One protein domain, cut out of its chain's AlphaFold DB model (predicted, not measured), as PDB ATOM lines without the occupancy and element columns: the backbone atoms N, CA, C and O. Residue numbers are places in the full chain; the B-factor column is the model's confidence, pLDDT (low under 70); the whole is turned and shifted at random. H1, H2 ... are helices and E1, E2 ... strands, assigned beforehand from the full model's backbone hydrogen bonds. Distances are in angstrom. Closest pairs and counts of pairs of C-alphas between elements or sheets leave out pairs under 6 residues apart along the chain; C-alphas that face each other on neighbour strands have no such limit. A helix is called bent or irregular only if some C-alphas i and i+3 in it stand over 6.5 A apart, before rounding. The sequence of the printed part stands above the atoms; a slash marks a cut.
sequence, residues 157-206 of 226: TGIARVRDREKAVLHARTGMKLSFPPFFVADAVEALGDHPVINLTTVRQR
ATOM      1  N   THR A 157     272.588 358.145 207.343       97.62
ATOM      2  CA  THR A 157     273.435 357.477 206.338       97.62
ATOM      3  C   THR A 157     272.973 357.758 204.904       97.62
ATOM      4  O   THR A 157     273.795 357.998 204.016       97.62
ATOM      5  N   GLY A 158     271.658 357.786 204.663       96.06
ATOM      6  CA  GLY A 158     271.089 358.125 203.355       96.06
ATOM      7  C   GLY A 158     271.435 359.550 202.909       96.06
ATOM      8  O   GLY A 158     271.946 359.754 201.805       96.06
ATOM      9  N   ILE A 159     271.248 360.525 203.802       95.06
ATOM     10  CA  ILE A 159     271.561 361.941 203.554       95.06
ATOM     11  C   ILE A 159     273.063 362.121 203.315       95.06
ATOM     12  O   ILE A 159     273.463 362.854 202.407       95.06
ATOM     13  N   ALA A 160     273.910 361.416 204.070       95.94
ATOM     14  CA  ALA A 160     275.358 361.462 203.888       95.94
ATOM     15  C   ALA A 160     275.775 361.028 202.473       95.94
ATOM     16  O   ALA A 160     276.560 361.727 201.828       95.94
ATOM     17  N   ARG A 161     275.188 359.941 201.947       96.88
ATOM     18  CA  ARG A 161     275.448 359.463 200.575       96.88
ATOM     19  C   ARG A 161     275.053 360.494 199.517       96.88
ATOM     20  O   ARG A 161     275.816 360.722 198.579       96.88
ATOM     21  N   VAL A 162     273.885 361.121 199.663       95.56
ATOM     22  CA  VAL A 162     273.410 362.166 198.735       95.56
ATOM     23  C   VAL A 162     274.320 363.389 198.796       95.56
ATOM     24  O   VAL A 162     274.788 363.874 197.766       95.56
ATOM     25  N   ARG A 163     274.651 363.851 200.005       95.12
ATOM     26  CA  ARG A 163     275.561 364.979 200.212       95.12
ATOM     27  C   ARG A 163     276.916 364.732 199.557       95.12
ATOM     28  O   ARG A 163     277.441 365.623 198.898       95.12
ATOM     29  N   ASP A 164     277.490 363.544 199.730       95.19
ATOM     30  CA  ASP A 164     278.814 363.235 199.193       95.19
ATOM     31  C   ASP A 164     278.844 363.158 197.666       95.19
ATOM     32  O   ASP A 164     279.860 363.529 197.074       95.19
ATOM     33  N   ARG A 165     277.728 362.767 197.042       95.12
ATOM     34  CA  ARG A 165     277.556 362.800 195.586       95.12
ATOM     35  C   ARG A 165     277.479 364.233 195.050       95.12
ATOM     36  O   ARG A 165     278.160 364.561 194.084       95.12
ATOM     37  N   GLU A 166     276.702 365.095 195.704       94.75
ATOM     38  CA  GLU A 166     276.345 366.415 195.160       94.75
ATOM     39  C   GLU A 166     277.254 367.563 195.632       94.75
ATOM     40  O   GLU A 166     277.304 368.621 195.000       94.75
ATOM     41  N   LYS A 167     278.012 367.385 196.725       94.12
ATOM     42  CA  LYS A 167     278.816 368.464 197.334       94.12
ATOM     43  C   LYS A 167     279.801 369.114 196.365       94.12
ATOM     44  O   LYS A 167     279.976 370.328 196.419       94.12
ATOM     45  N   ALA A 168     280.444 368.330 195.499       93.50
ATOM     46  CA  ALA A 168     281.447 368.835 194.562       93.50
ATOM     47  C   ALA A 168     280.796 369.672 193.455       93.50
ATOM     48  O   ALA A 168     281.266 370.765 193.148       93.50
ATOM     49  N   VAL A 169     279.674 369.186 192.920       94.38
ATOM     50  CA  VAL A 169     278.900 369.866 191.876       94.38
ATOM     51  C   VAL A 169     278.322 371.175 192.407       94.38
ATOM     52  O   VAL A 169     278.445 372.218 191.761       94.38
ATOM     53  N   LEU A 170     277.742 371.154 193.610       92.88
ATOM     54  CA  LEU A 170     277.207 372.363 194.229       92.88
ATOM     55  C   LEU A 170     278.314 373.384 194.497       92.88
ATOM     56  O   LEU A 170     278.140 374.556 194.173       92.88
ATOM     57  N   HIS A 171     279.453 372.937 195.029       94.25
ATOM     58  CA  HIS A 171     280.576 373.821 195.320       94.25
ATOM     59  C   HIS A 171     281.145 374.467 194.056       94.25
ATOM     60  O   HIS A 171     281.414 375.665 194.061       94.25
ATOM     61  N   ALA A 172     281.249 373.714 192.959       95.19
ATOM     62  CA  ALA A 172     281.675 374.252 191.672       95.19
ATOM     63  C   ALA A 172     280.693 375.298 191.114       95.19
ATOM     64  O   ALA A 172     281.119 376.276 190.509       95.19
ATOM     65  N   ARG A 173     279.382 375.117 191.333       95.50
ATOM     66  CA  ARG A 173     278.343 376.015 190.801       95.50
ATOM     67  C   ARG A 173     278.129 377.280 191.634       95.50
ATOM     68  O   ARG A 173     277.869 378.333 191.067       95.50
ATOM     69  N   THR A 174     278.163 377.178 192.961       92.50
ATOM     70  CA  THR A 174     277.762 378.275 193.865       92.50
ATOM     71  C   THR A 174     278.893 378.785 194.752       92.50
ATOM     72  O   THR A 174     278.710 379.777 195.453       92.50
ATOM     73  N   GLY A 175     280.042 378.102 194.786       92.06
ATOM     74  CA  GLY A 175     281.135 378.388 195.719       92.06
ATOM     75  C   GLY A 175     280.835 377.998 197.173       92.06
ATOM     76  O   GLY A 175     281.711 378.094 198.034       92.06
ATOM     77  N   MET A 176     279.630 377.508 197.479       91.69
ATOM     78  CA  MET A 176     279.219 377.145 198.836       91.69
ATOM     79  C   MET A 176     279.420 375.655 199.106       91.69
ATOM     80  O   MET A 176     279.253 374.814 198.226       91.69
ATOM     81  N   LYS A 177     279.789 375.310 200.343       91.12
ATOM     82  CA  LYS A 177     279.914 373.911 200.771       91.12
ATOM     83  C   LYS A 177     278.546 373.380 201.189       91.12
ATOM     84  O   LYS A 177     277.861 374.016 201.985       91.12
ATOM     85  N   LEU A 178     278.184 372.193 200.705       93.06
ATOM     86  CA  LEU A 178     276.960 371.518 201.126       93.06
ATOM     87  C   LEU A 178     277.142 370.897 202.518       93.06
ATOM     88  O   LEU A 178     277.923 369.958 202.695       93.06
ATOM     89  N   SER A 179     276.436 371.440 203.509       92.44
ATOM     90  CA  SER A 179     276.403 370.955 204.893       92.44
ATOM     91  C   SER A 179     275.132 370.134 205.163       92.44
ATOM     92  O   SER A 179     274.277 370.010 204.293       92.44
ATOM     93  N   PHE A 180     275.020 369.520 206.346       94.00
ATOM     94  CA  PHE A 180     273.825 368.764 206.753       94.00
ATOM     95  C   PHE A 180     272.591 369.625 207.106       94.00
ATOM     96  O   PHE A 180     271.495 369.233 206.716       94.00
ATOM     97  N   PRO A 181     272.717 370.796 207.772       93.00
ATOM     98  CA  PRO A 181     271.560 371.594 208.186       93.00
ATOM     99  C   PRO A 181     270.522 371.914 207.096       93.00
ATOM    100  O   PRO A 181     269.341 371.839 207.409       93.00
ATOM    101  N   PRO A 182     270.883 372.213 205.829       92.44
ATOM    102  CA  PRO A 182     269.894 372.446 204.774       92.44
ATOM    103  C   PRO A 182     268.926 371.279 204.544       92.44
ATOM    104  O   PRO A 182     267.760 371.524 204.260       92.44
ATOM    105  N   PHE A 183     269.384 370.031 204.696       93.75
ATOM    106  CA  PHE A 183     268.522 368.852 204.561       93.75
ATOM    107  C   PHE A 183     267.503 368.782 205.702       93.75
ATOM    108  O   PHE A 183     266.325 368.570 205.452       93.75
ATOM    109  N   PHE A 184     267.945 369.035 206.936       94.00
ATOM    110  CA  PHE A 184     267.068 369.031 208.109       94.00
ATOM    111  C   PHE A 184     266.090 370.204 208.113       94.00
ATOM    112  O   PHE A 184     264.956 370.054 208.541       94.00
ATOM    113  N   VAL A 185     266.509 371.378 207.631       93.56
ATOM    114  CA  VAL A 185     265.623 372.546 207.525       93.56
ATOM    115  C   VAL A 185     264.539 372.311 206.477       93.56
ATOM    116  O   VAL A 185     263.393 372.659 206.730       93.56
ATOM    117  N   ALA A 186     264.880 371.724 205.325       91.00
ATOM    118  CA  ALA A 186     263.891 371.402 204.296       91.00
ATOM    119  C   ALA A 186     262.826 370.429 204.828       91.00
ATOM    120  O   ALA A 186     261.639 370.718 204.721       91.00
ATOM    121  N   ASP A 187     263.266 369.351 205.479       92.31
ATOM    122  CA  ASP A 187     262.393 368.348 206.096       92.31
ATOM    123  C   ASP A 187     261.540 368.938 207.233       92.31
ATOM    124  O   ASP A 187     260.331 368.742 207.282       92.31
ATOM    125  N   ALA A 188     262.131 369.770 208.098       90.81
ATOM    126  CA  ALA A 188     261.396 370.442 209.168       90.81
ATOM    127  C   ALA A 188     260.305 371.386 208.636       90.81
ATOM    128  O   ALA A 188     259.243 371.486 209.242       90.81
ATOM    129  N   VAL A 189     260.540 372.086 207.520       90.88
ATOM    130  CA  VAL A 189     259.527 372.963 206.905       90.88
ATOM    131  C   VAL A 189     258.355 372.152 206.352       90.88
ATOM    132  O   VAL A 189     257.211 372.575 206.515       90.88
ATOM    133  N   GLU A 190     258.626 371.000 205.740       90.56
ATOM    134  CA  GLU A 190     257.593 370.066 205.274       90.56
ATOM    135  C   GLU A 190     256.795 369.500 206.459       90.56
ATOM    136  O   GLU A 190     255.573 369.648 206.512       90.56
ATOM    137  N   ALA A 191     257.487 369.002 207.488       89.94
ATOM    138  CA  ALA A 191     256.869 368.454 208.694       89.94
ATOM    139  C   ALA A 191     256.030 369.485 209.471       89.94
ATOM    140  O   ALA A 191     254.988 369.143 210.030       89.94
ATOM    141  N   LEU A 192     256.440 370.758 209.506       87.88
ATOM    142  CA  LEU A 192     255.644 371.836 210.111       87.88
ATOM    143  C   LEU A 192     254.348 372.117 209.332       87.88
ATOM    144  O   LEU A 192     253.389 372.614 209.927       87.88
ATOM    145  N   GLY A 193     254.314 371.820 208.029       85.69
ATOM    146  CA  GLY A 193     253.100 371.870 207.213       85.69
ATOM    147  C   GLY A 193     252.120 370.752 207.566       85.69
ATOM    148  O   GLY A 193     250.933 371.019 207.756       85.69
ATOM    149  N   ASP A 194     252.626 369.530 207.729       89.06
ATOM    150  CA  ASP A 194     251.819 368.346 208.060       89.06
ATOM    151  C   ASP A 194     251.378 368.310 209.535       89.06
ATOM    152  O   ASP A 194     250.320 367.767 209.870       89.06
ATOM    153  N   HIS A 195     252.155 368.930 210.429       88.12
ATOM    154  CA  HIS A 195     251.894 368.999 211.869       88.12
ATOM    155  C   HIS A 195     251.696 370.446 212.354       88.12
ATOM    156  O   HIS A 195     252.501 370.966 213.137       88.12
ATOM    157  N   PRO A 196     250.585 371.106 211.977       84.06
ATOM    158  CA  PRO A 196     250.368 372.523 212.266       84.06
ATOM    159  C   PRO A 196     250.283 372.829 213.763       84.06
ATOM    160  O   PRO A 196     250.574 373.951 214.157       84.06
ATOM    161  N   VAL A 197     249.932 371.844 214.602       84.12
ATOM    162  CA  VAL A 197     249.843 371.982 216.068       84.12
ATOM    163  C   VAL A 197     251.173 372.410 216.695       84.12
ATOM    164  O   VAL A 197     251.178 373.123 217.695       84.12
ATOM    165  N   ILE A 198     252.298 372.016 216.095       83.31
ATOM    166  CA  ILE A 198     253.643 372.324 216.600       83.31
ATOM    167  C   ILE A 198     254.053 373.766 216.240       83.31
ATOM    168  O   ILE A 198     254.875 374.369 216.925       83.31
ATOM    169  N   ASN A 199     253.448 374.356 215.204       83.19
ATOM    170  CA  ASN A 199     253.762 375.695 214.697       83.19
ATOM    171  C   ASN A 199     252.779 376.773 215.200       83.19
ATOM    172  O   ASN A 199     252.387 377.681 214.457       83.19
ATOM    173  N   LEU A 200     252.316 376.641 216.445       80.19
ATOM    174  CA  LEU A 200     251.332 377.538 217.051       80.19
ATOM    175  C   LEU A 200     251.975 378.402 218.132       80.19
ATOM    176  O   LEU A 200     252.802 377.945 218.916       80.19
ATOM    177  N   THR A 201     251.549 379.658 218.200       76.50
ATOM    178  CA  THR A 201     251.828 380.560 219.319       76.50
ATOM    179  C   THR A 201     250.546 380.776 220.113       76.50
ATOM    180  O   THR A 201     249.476 380.991 219.540       76.50
ATOM    181  N   THR A 202     250.644 380.741 221.440       68.56
ATOM    182  CA  THR A 202     249.510 381.012 222.331       68.56
ATOM    183  C   THR A 202     249.389 382.514 222.585       68.56
ATOM    184  O   THR A 202     250.241 383.110 223.241       68.56
ATOM    185  N   VAL A 203     248.305 383.130 222.110       72.31
ATOM    186  CA  VAL A 203     247.970 384.542 222.350       72.31
ATOM    187  C   VAL A 203     246.608 384.611 223.035       72.31
ATOM    188  O   VAL A 203     245.599 384.249 222.441       72.31
ATOM    189  N   ARG A 204     246.551 385.080 224.293       53.19
ATOM    190  CA  ARG A 204     245.291 385.256 225.057       53.19
ATOM    191  C   ARG A 204     244.361 384.029 224.992       53.19
ATOM    192  O   ARG A 204     243.187 384.159 224.666       53.19
ATOM    193  N   GLN A 205     244.910 382.841 225.268       54.12
ATOM    194  CA  GLN A 205     244.198 381.551 225.206       54.12
ATOM    195  C   GLN A 205     243.684 381.149 223.806       54.12
ATOM    196  O   GLN A 205     242.878 380.229 223.681       54.12
ATOM    197  N   ARG A 206     244.169 381.794 222.738       51.41
ATOM    198  CA  ARG A 206     243.910 381.437 221.339       51.41
ATOM    199  C   ARG A 206     245.203 380.997 220.657       51.41
ATOM    200  O   ARG A 206     246.267 381.548 220.925       51.41
TER     201      ARG A 206
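What this domain is: This is residues 157 to 206 of the 226 residues of the protein "Dihydrolipoamide acetyltransferase component of pyruvate dehydrogenase complex" of Rhodococcus koreensis (UniProt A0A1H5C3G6). A kinked helix, H1, stands across one end of an open, drawn-out chain, and a second helix, H2, leads away from the H1 end toward a thin tail made of the short helix H3 and the strand E1. The link of residues 175 to 180 folds back along H1 before H2 sets out, and residues 185 to 190, 193 to 198 and 201 to 206 stick out with nothing packed on them. The printed part has 50 residues with three named helices and one named strand, in the order H1, H2, H3, E1, and the class is mostly helix. The whole is extended, with a radius of gyration of the C-alphas of 16.4 A and spans of 50 by 23 by 12 A.

Where its parts are: H1, the longest helix, takes residues 157 to 174 and measures 24.6 A from first to last C-alpha. It begins at C-alpha 157 at (273.435, 357.477, 206.338). H1 is irregular, with C-alphas 165 and 168 7.3 A apart, and it has a kink of 48 degrees near residue 168. H2, residues 181 to 194, is 20.0 A long and begins at C-alpha 181 at (271.560, 371.594, 208.186). H3 takes residues 196 to 199. E1, residues 200 to 203, ends at C-alpha 203 at (247.970, 384.542, 222.350).

How they stand to each other: H1 and H2 are close but not clearly touching; their closest C-alphas, those of Ile 159 and Phe 183, are 7.6 A apart. The rough line of H1 stands to that of H2 at a steep tilt of 66 degrees, and they run opposite ways. H2 and H3 are also close but not clearly touching, their closest C-alphas being those of Leu 192 and Asn 199 at 6.3 A. H3 and E1 meet only through their link, and E1 pairs with no named strand. H1 is apart from H3 and from E1, and H2 is apart from E1. In H2 every O i to N i+4 pair is within hydrogen-bond range, in H1 12 of 14 are, and H3 is too short for such a pair but has its one O i to N i+3 pair within range.

The domain as a whole: The two C-alphas farthest apart, those of Ala 172 and Gln 205, are 50.8 A from each other. Without the stretches that stand free, the body of 32 residues spans 40 by 22 by 9 A. The printed part has no cut. The link from H1 to H2 is short, and those from H2 to H3 and from H3 to E1 are tight. The mean pLDDT of the printed part is 88.4, and it is under 70 at residue 202 and residues 204 to 206 of this predicted model.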